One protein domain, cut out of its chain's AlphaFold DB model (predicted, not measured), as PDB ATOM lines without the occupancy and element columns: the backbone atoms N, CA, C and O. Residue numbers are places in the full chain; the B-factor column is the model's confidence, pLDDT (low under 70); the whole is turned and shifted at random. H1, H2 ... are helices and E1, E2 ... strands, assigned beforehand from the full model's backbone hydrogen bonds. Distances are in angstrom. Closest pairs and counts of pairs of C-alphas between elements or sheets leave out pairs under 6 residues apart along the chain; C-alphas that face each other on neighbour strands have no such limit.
ATOM      1  N   TYR A  27       0.701   5.754 -51.473       93.19
ATOM      2  CA  TYR A  27       0.376   7.037 -50.883       93.19
ATOM      3  C   TYR A  27       0.095   6.894 -49.392       93.19
ATOM      4  O   TYR A  27      -0.268   5.830 -48.885       93.19
ATOM      5  N   ARG A  28       0.246   8.017 -48.694       93.25
ATOM      6  CA  ARG A  28      -0.067   8.144 -47.280       93.25
ATOM      7  C   ARG A  28      -0.936   9.369 -47.062       93.25
ATOM      8  O   ARG A  28      -0.702  10.412 -47.666       93.25
ATOM      9  N   ILE A  29      -1.925   9.238 -46.191       94.19
ATOM     10  CA  ILE A  29      -2.851  10.308 -45.827       94.19
ATOM     11  C   ILE A  29      -2.779  10.498 -44.321       94.19
ATOM     12  O   ILE A  29      -2.817   9.529 -43.568       94.19
ATOM     13  N   MET A  30      -2.685  11.751 -43.885       95.19
ATOM     14  CA  MET A  30      -2.822  12.135 -42.488       95.19
ATOM     15  C   MET A  30      -3.893  13.207 -42.372       95.19
ATOM     16  O   MET A  30      -3.868  14.189 -43.112       95.19
ATOM     17  N   VAL A  31      -4.827  13.009 -41.445       95.50
ATOM     18  CA  VAL A  31      -5.934  13.936 -41.196       95.50
ATOM     19  C   VAL A  31      -5.980  14.265 -39.716       95.50
ATOM     20  O   VAL A  31      -5.949  13.368 -38.876       95.50
ATOM     21  N   LEU A  32      -6.048  15.561 -39.427       95.50
ATOM     22  CA  LEU A  32      -6.212  16.151 -38.105       95.50
ATOM     23  C   LEU A  32      -6.645  17.618 -38.256       95.50
ATOM     24  O   LEU A  32      -6.286  18.248 -39.256       95.50
ATOM     25  N   PRO A  33      -7.389  18.187 -37.297       92.94
ATOM     26  CA  PRO A  33      -7.490  19.633 -37.161       92.94
ATOM     27  C   PRO A  33      -6.221  20.201 -36.500       92.94
ATOM     28  O   PRO A  33      -5.414  19.471 -35.930       92.94
ATOM     29  N   ASP A  34      -6.058  21.517 -36.561       89.56
ATOM     30  CA  ASP A  34      -4.955  22.263 -35.947       89.56
ATOM     31  C   ASP A  34      -5.097  22.390 -34.423       89.56
ATOM     32  O   ASP A  34      -4.144  22.182 -33.677       89.56
ATOM     33  N   HIS A  35      -6.300  22.716 -33.962       89.75
ATOM     34  CA  HIS A  35      -6.648  22.868 -32.551       89.75
ATOM     35  C   HIS A  35      -8.167  22.717 -32.353       89.75
ATOM     36  O   HIS A  35      -8.955  22.961 -33.280       89.75
ATOM     37  N   PRO A  36      -8.636  22.374 -31.146       88.12
ATOM     38  CA  PRO A  36     -10.059  22.327 -30.872       88.12
ATOM     39  C   PRO A  36     -10.664  23.726 -30.737       88.12
ATOM     40  O   PRO A  36     -10.113  24.635 -30.124       88.12
ATOM     41  N   THR A  37     -11.869  23.869 -31.286       87.19
ATOM     42  CA  THR A  37     -12.735  25.052 -31.149       87.19
ATOM     43  C   THR A  37     -14.137  24.606 -30.714       87.19
ATOM     44  O   THR A  37     -15.047  24.432 -31.543       87.19
ATOM     45  N   PRO A  38     -14.347  24.301 -29.420       84.75
ATOM     46  CA  PRO A  38     -15.634  23.817 -28.944       84.75
ATOM     47  C   PRO A  38     -16.712  24.898 -29.082       84.75
ATOM     48  O   PRO A  38     -16.523  26.049 -28.688       84.75
ATOM     49  N   ILE A  39     -17.885  24.516 -29.600       85.56
ATOM     50  CA  ILE A  39     -19.006  25.450 -29.831       85.56
ATOM     51  C   ILE A  39     -19.439  26.132 -28.524       85.56
ATOM     52  O   ILE A  39     -19.840  27.292 -28.544       85.56
ATOM     53  N   ALA A  40     -19.334  25.420 -27.396       85.62
ATOM     54  CA  ALA A  40     -19.725  25.914 -26.080       85.62
ATOM     55  C   ALA A  40     -18.914  27.141 -25.633       85.62
ATOM     56  O   ALA A  40     -19.483  28.049 -25.033       85.62
ATOM     57  N   ILE A  41     -17.613  27.182 -25.946       85.12
ATOM     58  CA  ILE A  41     -16.707  28.258 -25.513       85.12
ATOM     59  C   ILE A  41     -16.346  29.232 -26.639       85.12
ATOM     60  O   ILE A  41     -15.873  30.328 -26.358       85.12
ATOM     61  N   LYS A  42     -16.589  28.860 -27.907       83.56
ATOM     62  CA  LYS A  42     -16.343  29.681 -29.111       83.56
ATOM     63  C   LYS A  42     -14.919  30.256 -29.208       83.56
ATOM     64  O   LYS A  42     -14.712  31.278 -29.853       83.56
ATOM     65  N   THR A  43     -13.955  29.597 -28.577       81.81
ATOM     66  CA  THR A  43     -12.533  29.949 -28.578       81.81
ATOM     67  C   THR A  43     -11.697  28.672 -28.629       81.81
ATOM     68  O   THR A  43     -12.239  27.576 -28.448       81.81
ATOM     69  N   HIS A  44     -10.401  28.810 -28.893       84.44
ATOM     70  CA  HIS A  44      -9.456  27.697 -28.853       84.44
ATOM     71  C   HIS A  44      -9.306  27.165 -27.424       84.44
ATOM     72  O   HIS A  44      -9.315  27.946 -26.470       84.44
ATOM     73  N   CYS A  45      -9.164  25.851 -27.281       86.81
ATOM     74  CA  CYS A  45      -8.702  25.233 -26.040       86.81
ATOM     75  C   CYS A  45      -7.497  24.328 -26.303       86.81
ATOM     76  O   CYS A  45      -7.202  23.992 -27.447       86.81
ATOM     77  N   ASP A  46      -6.824  23.933 -25.225       87.94
ATOM     78  CA  ASP A  46      -5.608  23.115 -25.273       87.94
ATOM     79  C   ASP A  46      -5.914  21.605 -25.215       87.94
ATOM     80  O   ASP A  46      -5.037  20.789 -24.928       87.94
ATOM     81  N   ASP A  47      -7.175  21.222 -25.448       89.06
ATOM     82  CA  ASP A  47      -7.559  19.814 -25.508       89.06
ATOM     83  C   ASP A  47      -6.856  19.119 -26.696       89.06
ATOM     84  O   ASP A  47      -6.601  19.737 -27.734       89.06
ATOM     85  N   PRO A  48      -6.539  17.818 -26.591       93.38
ATOM     86  CA  PRO A  48      -5.965  17.084 -27.710       93.38
ATOM     87  C   PRO A  48      -6.969  16.947 -28.860       93.38
ATOM     88  O   PRO A  48      -8.180  16.832 -28.651       93.38
ATOM     89  N   VAL A  49      -6.448  16.885 -30.084       95.12
ATOM     90  CA  VAL A  49      -7.232  16.649 -31.303       95.12
ATOM     91  C   VAL A  49      -7.108  15.196 -31.774       95.12
ATOM     92  O   VAL A  49      -6.052  14.584 -31.593       95.12
ATOM     93  N   PRO A  50      -8.157  14.614 -32.384       96.06
ATOM     94  CA  PRO A  50      -8.043  13.309 -33.016       96.06
ATOM     95  C   PRO A  50      -7.181  13.422 -34.279       96.06
ATOM     96  O   PRO A  50      -7.207  14.440 -34.971       96.06
ATOM     97  N   PHE A  51      -6.447  12.360 -34.597       95.31
ATOM     98  CA  PHE A  51      -5.739  12.223 -35.864       95.31
ATOM     99  C   PHE A  51      -5.843  10.785 -36.369       95.31
ATOM    100  O   PHE A  51      -6.075   9.860 -35.587       95.31
ATOM    101  N   PHE A  52      -5.636  10.586 -37.668       93.00
ATOM    102  CA  PHE A  52      -5.328   9.267 -38.216       93.00
ATOM    103  C   PHE A  52      -4.248   9.360 -39.288       93.00
ATOM    104  O   PHE A  52      -4.077  10.400 -39.927       93.00
ATOM    105  N   ILE A  53      -3.538   8.250 -39.482       92.75
ATOM    106  CA  ILE A  53      -2.601   8.045 -40.584       92.75
ATOM    107  C   ILE A  53      -3.035   6.778 -41.317       92.75
ATOM    108  O   ILE A  53      -3.208   5.731 -40.697       92.75
ATOM    109  N   TYR A  54      -3.212   6.885 -42.627       91.94
ATOM    110  CA  TYR A  54      -3.477   5.770 -43.526       91.94
ATOM    111  C   TYR A  54      -2.306   5.607 -44.488       91.94
ATOM    112  O   TYR A  54      -1.858   6.592 -45.070       91.94
ATOM    113  N   ASP A  55      -1.838   4.376 -44.674       92.06
ATOM    114  CA  ASP A  55      -0.780   4.015 -45.616       92.06
ATOM    115  C   ASP A  55      -1.296   2.941 -46.575       92.06
ATOM    116  O   ASP A  55      -1.652   1.842 -46.141       92.06
ATOM    117  N   SER A  56      -1.309   3.241 -47.875       91.50
ATOM    118  CA  SER A  56      -1.832   2.323 -48.891       91.50
ATOM    119  C   SER A  56      -1.013   1.035 -49.032       91.50
ATOM    120  O   SER A  56      -1.502   0.062 -49.602       91.50
ATOM    121  N   ARG A  57       0.209   0.986 -48.481       90.81
ATOM    122  CA  ARG A  57       1.048  -0.224 -48.440       90.81
ATOM    123  C   ARG A  57       0.574  -1.245 -47.400       90.81
ATOM    124  O   ARG A  57       0.928  -2.412 -47.515       90.81
ATOM    125  N   ASN A  58      -0.216  -0.818 -46.408       88.00
ATOM    126  CA  ASN A  58      -0.671  -1.643 -45.282       88.00
ATOM    127  C   ASN A  58      -2.192  -1.499 -45.036       88.00
ATOM    128  O   ASN A  58      -2.604  -1.067 -43.955       88.00
ATOM    129  N   PRO A  59      -3.053  -1.854 -46.011       79.69
ATOM    130  CA  PRO A  59      -4.493  -1.599 -45.927       79.69
ATOM    131  C   PRO A  59      -5.210  -2.394 -44.821       79.69
ATOM    132  O   PRO A  59      -6.246  -1.951 -44.332       79.69
ATOM    133  N   ASP A  60      -4.652  -3.525 -44.380       76.94
ATOM    134  CA  ASP A  60      -5.277  -4.422 -43.395       76.94
ATOM    135  C   ASP A  60      -5.092  -3.978 -41.930       76.94
ATOM    136  O   ASP A  60      -5.641  -4.588 -41.016       76.94
ATOM    137  N   VAL A  61      -4.319  -2.915 -41.674       70.31
ATOM    138  CA  VAL A  61      -4.021  -2.425 -40.308       70.31
ATOM    139  C   VAL A  61      -5.169  -1.570 -39.736       70.31
ATOM    140  O   VAL A  61      -5.118  -1.102 -38.598       70.31
ATOM    141  N   VAL A  62      -6.245  -1.372 -40.500       76.00
ATOM    142  CA  VAL A  62      -7.386  -0.546 -40.097       76.00
ATOM    143  C   VAL A  62      -8.305  -1.323 -39.150       76.00
ATOM    144  O   VAL A  62      -8.817  -2.386 -39.491       76.00
ATOM    145  N   ASN A  63      -8.564  -0.771 -37.961       84.12
ATOM    146  CA  ASN A  63      -9.592  -1.300 -37.064       84.12
ATOM    147  C   ASN A  63     -10.986  -1.052 -37.689       84.12
ATOM    148  O   ASN A  63     -11.353   0.112 -37.856       84.12
ATOM    149  N   PRO A  64     -11.780  -2.094 -38.003       84.50
ATOM    150  CA  PRO A  64     -13.084  -1.937 -38.652       84.50
ATOM    151  C   PRO A  64     -14.133  -1.241 -37.773       84.50
ATOM    152  O   PRO A  64     -15.125  -0.735 -38.289       84.50
ATOM    153  N   GLU A  65     -13.925  -1.192 -36.456       87.06
ATOM    154  CA  GLU A  65     -14.778  -0.458 -35.515       87.06
ATOM    155  C   GLU A  65     -14.343   1.006 -35.342       87.06
ATOM    156  O   GLU A  65     -14.947   1.744 -34.562       87.06
ATOM    157  N   ALA A  66     -13.283   1.443 -36.033       89.69
ATOM    158  CA  ALA A  66     -12.779   2.798 -35.901       89.69
ATOM    159  C   ALA A  66     -13.766   3.833 -36.433       89.69
ATOM    160  O   ALA A  66     -14.188   3.800 -37.587       89.69
ATOM    161  N   VAL A  67     -14.071   4.814 -35.584       93.12
ATOM    162  CA  VAL A  67     -14.877   5.980 -35.945       93.12
ATOM    163  C   VAL A  67     -14.064   7.226 -35.635       93.12
ATOM    164  O   VAL A  67     -13.621   7.408 -34.501       93.12
ATOM    165  N   TYR A  68     -13.875   8.103 -36.620       94.19
ATOM    166  CA  TYR A  68     -13.099   9.329 -36.445       94.19
ATOM    167  C   TYR A  68     -13.843  10.337 -35.553       94.19
ATOM    168  O   TYR A  68     -14.617  11.172 -36.016       94.19
ATOM    169  N   THR A  69     -13.633  10.211 -34.243       95.19
ATOM    170  CA  THR A  69     -14.216  11.047 -33.188       95.19
ATOM    171  C   THR A  69     -13.218  11.212 -32.049       95.19
ATOM    172  O   THR A  69     -12.367  10.350 -31.822       95.19
ATOM    173  N   GLU A  70     -13.361  12.281 -31.271       94.81
ATOM    174  CA  GLU A  70     -12.553  12.531 -30.076       94.81
ATOM    175  C   GLU A  70     -12.687  11.392 -29.049       94.81
ATOM    176  O   GLU A  70     -11.708  10.993 -28.419       94.81
ATOM    177  N   ALA A  71     -13.892  10.827 -28.903       95.69
ATOM    178  CA  ALA A  71     -14.169   9.745 -27.961       95.69
ATOM    179  C   ALA A  71     -13.452   8.438 -28.337       95.69
ATOM    180  O   ALA A  71     -12.840   7.810 -27.472       95.69
ATOM    181  N   PHE A  72     -13.501   8.047 -29.616       95.31
ATOM    182  CA  PHE A  72     -12.796   6.858 -30.096       95.31
ATOM    183  C   PHE A  72     -11.279   7.064 -30.068       95.31
ATOM    184  O   PHE A  72     -10.560   6.216 -29.554       95.31
ATOM    185  N   ALA A  73     -10.773   8.214 -30.527       94.44
ATOM    186  CA  ALA A  73      -9.340   8.507 -30.467       94.44
ATOM    187  C   ALA A  73      -8.807   8.378 -29.030       94.44
ATOM    188  O   ALA A  73      -7.801   7.708 -28.791       94.44
ATOM    189  N   LYS A  74      -9.541   8.916 -28.049       95.06
ATOM    190  CA  LYS A  74      -9.197   8.798 -26.630       95.06
ATOM    191  C   LYS A  74      -9.188   7.351 -26.124       95.06
ATOM    192  O   LYS A  74      -8.353   7.029 -25.279       95.06
ATOM    193  N   SER A  75     -10.080   6.483 -26.605       94.94
ATOM    194  CA  SER A  75     -10.141   5.085 -26.151       94.94
ATOM    195  C   SER A  75      -8.958   4.241 -26.635       94.94
ATOM    196  O   SER A  75      -8.615   3.263 -25.975       94.94
ATOM    197  N   THR A  76      -8.294   4.636 -27.727       93.12
ATOM    198  CA  THR A  76      -7.101   3.933 -28.235       93.12
ATOM    199  C   THR A  76      -5.884   4.061 -27.313       93.12
ATOM    200  O   THR A  76      -4.967   3.247 -27.394       93.12
ATOM    201  N   GLY A  77      -5.838   5.096 -26.466       94.19
ATOM    202  CA  GLY A  77      -4.675   5.417 -25.633       94.19
ATOM    203  C   GLY A  77      -3.450   5.936 -26.403       94.19
ATOM    204  O   GLY A  77      -2.442   6.262 -25.776       94.19
ATOM    205  N   LEU A  78      -3.519   6.051 -27.736       92.69
ATOM    206  CA  LEU A  78      -2.449   6.613 -28.554       92.69
ATOM    207  C   LEU A  78      -2.456   8.140 -28.439       92.69
ATOM    208  O   LEU A  78      -3.395   8.802 -28.874       92.69
ATOM    209  N   VAL A  79      -1.387   8.704 -27.876       94.69
ATOM    210  CA  VAL A  79      -1.241  10.155 -27.706       94.69
ATOM    211  C   VAL A  79       0.142  10.599 -28.157       94.69
ATOM    212  O   VAL A  79       1.154  10.045 -27.730       94.69
ATOM    213  N   ILE A  80       0.176  11.641 -28.985       94.50
ATOM    214  CA  ILE A  80       1.397  12.366 -29.332       94.50
ATOM    215  C   ILE A  80       1.481  13.586 -28.418       94.50
ATOM    216  O   ILE A  80       0.705  14.522 -28.570       94.50
ATOM    217  N   GLN A  81       2.384  13.546 -27.435       93.25
ATOM    218  CA  GLN A  81       2.547  14.634 -26.459       93.25
ATOM    219  C   GLN A  81       3.087  15.905 -27.122       93.25
ATOM    220  O   GLN A  81       2.603  17.006 -26.882       93.25
ATOM    221  N   GLU A  82       4.081  15.737 -27.988       93.75
ATOM    222  CA  GLU A  82       4.724  16.824 -28.713       93.75
ATOM    223  C   GLU A  82       4.217  16.830 -30.152       93.75
ATOM    224  O   GLU A  82       4.714  16.082 -30.990       93.75
ATOM    225  N   GLY A  83       3.204  17.649 -30.451       91.38
ATOM    226  CA  GLY A  83       2.476  17.588 -31.728       91.38
ATOM    227  C   GLY A  83       3.359  17.658 -32.982       91.38
ATOM    228  O   GLY A  83       3.064  16.992 -33.970       91.38
ATOM    229  N   TYR A  84       4.486  18.380 -32.937       93.12
ATOM    230  CA  TYR A  84       5.426  18.460 -34.064       93.12
ATOM    231  C   TYR A  84       6.073  17.107 -34.424       93.12
ATOM    232  O   TYR A  84       6.401  16.887 -35.587       93.12
ATOM    233  N   THR A  85       6.184  16.176 -33.471       95.06
ATOM    234  CA  THR A  85       6.732  14.820 -33.688       95.06
ATOM    235  C   THR A  85       5.786  13.908 -34.475       95.06
ATOM    236  O   THR A  85       6.172  12.822 -34.910       95.06
ATOM    237  N   LEU A  86       4.534  14.331 -34.697       95.19
ATOM    238  CA  LEU A  86       3.593  13.587 -35.530       95.19
ATOM    239  C   LEU A  86       4.086  13.487 -36.982       95.19
ATOM    240  O   LEU A  86       3.869  12.459 -37.620       95.19
ATOM    241  N   MET A  87       4.776  14.514 -37.489       95.38
ATOM    242  CA  MET A  87       5.321  14.489 -38.849       95.38
ATOM    243  C   MET A  87       6.409  13.422 -39.002       95.38
ATOM    244  O   MET A  87       6.417  12.704 -39.997       95.38
ATOM    245  N   ASP A  88       7.270  13.251 -37.999       94.50
ATOM    246  CA  ASP A  88       8.306  12.214 -38.027       94.50
ATOM    247  C   ASP A  88       7.659  10.825 -38.116       94.50
ATOM    248  O   ASP A  88       7.980  10.035 -39.004       94.50
ATOM    249  N   LYS A  89       6.622  10.574 -37.301       91.25
ATOM    250  CA  LYS A  89       5.819   9.341 -37.393       91.25
ATOM    251  C   LYS A  89       5.158   9.169 -38.757       91.25
ATOM    252  O   LYS A  89       5.078   8.054 -39.262       91.25
ATOM    253  N   PHE A  90       4.670  10.253 -39.352       94.25
ATOM    254  CA  PHE A  90       4.074  10.219 -40.682       94.25
ATOM    255  C   PHE A  90       5.084   9.887 -41.782       94.25
ATOM    256  O   PHE A  90       4.672   9.387 -42.822       94.25
ATOM    257  N   LEU A  91       6.381  10.131 -41.593       92.38
ATOM    258  CA  LEU A  91       7.412   9.844 -42.593       92.38
ATOM    259  C   LEU A  91       8.094   8.484 -42.381       92.38
ATOM    260  O   LEU A  91       8.471   7.849 -43.363       92.38
ATOM    261  N   GLU A  92       8.233   8.028 -41.136       84.19
ATOM    262  CA  GLU A  92       9.002   6.824 -40.779       84.19
ATOM    263  C   GLU A  92       8.281   5.492 -41.008       84.19
ATOM    264  O   GLU A  92       8.942   4.468 -41.191       84.19
ATOM    265  N   VAL A  93       6.945   5.481 -40.954       61.12
ATOM    266  CA  VAL A  93       6.153   4.241 -41.065       61.12
ATOM    267  C   VAL A  93       6.292   3.610 -42.455       61.12
ATOM    268  O   VAL A  93       6.525   4.346 -43.449       61.12
TER     269      VAL A  93
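This is residues 27 to 93 of the 93 residues of the protein "Phosphoglycerate mutase" of Clostridiaceae bacterium (UniProt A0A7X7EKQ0). Little regular structure: a small two-stranded hairpin, E1 and E2, has H2 running over one face, while the short H1 sits away from both E1 and H2. The long loop of residues 32 to 51 reaches out to one end. The 67 printed residues, 24 of them in named elements, run E1, E2, H1, H2, mixed in class, with an antiparallel sheet. The whole is only just loose, close to compact, radius of gyration of the C-alphas 13.3 A, spanning 41 by 27 by 20 A.

E1, residues 28 to 31, begins at C-alpha (-0.067, 8.144, -47.280) and, like E2, residues 52 to 55, measures 10.2 A. H1, residues 70 to 75, measures 8.8 A. H2, residues 83 to 92, measures 15.5 A and ends at C-alpha (9.002, 6.824, -40.779).

The hairpin E1 and E2 is antiparallel at 170 degrees, with N 29 and O 54 2.9 A apart, within hydrogen-bond range. The closest C-alphas of E2 and H2, Ile 53 and Phe 90, are 7.0 A apart; those of E1 and H2, Met 30 and Phe 90, 7.4 A. H1 is apart from E1 and H2. Every O i to N i+4 pair is within hydrogen-bond range in H1, 4 of 6 in H2.

The two farthest C-alphas, Ile 41 and Arg 57, are 40.6 A apart. The printed part has no cut. Links E1 to E2 and E2 to H1 are long. Residue 93 has pLDDT under 70.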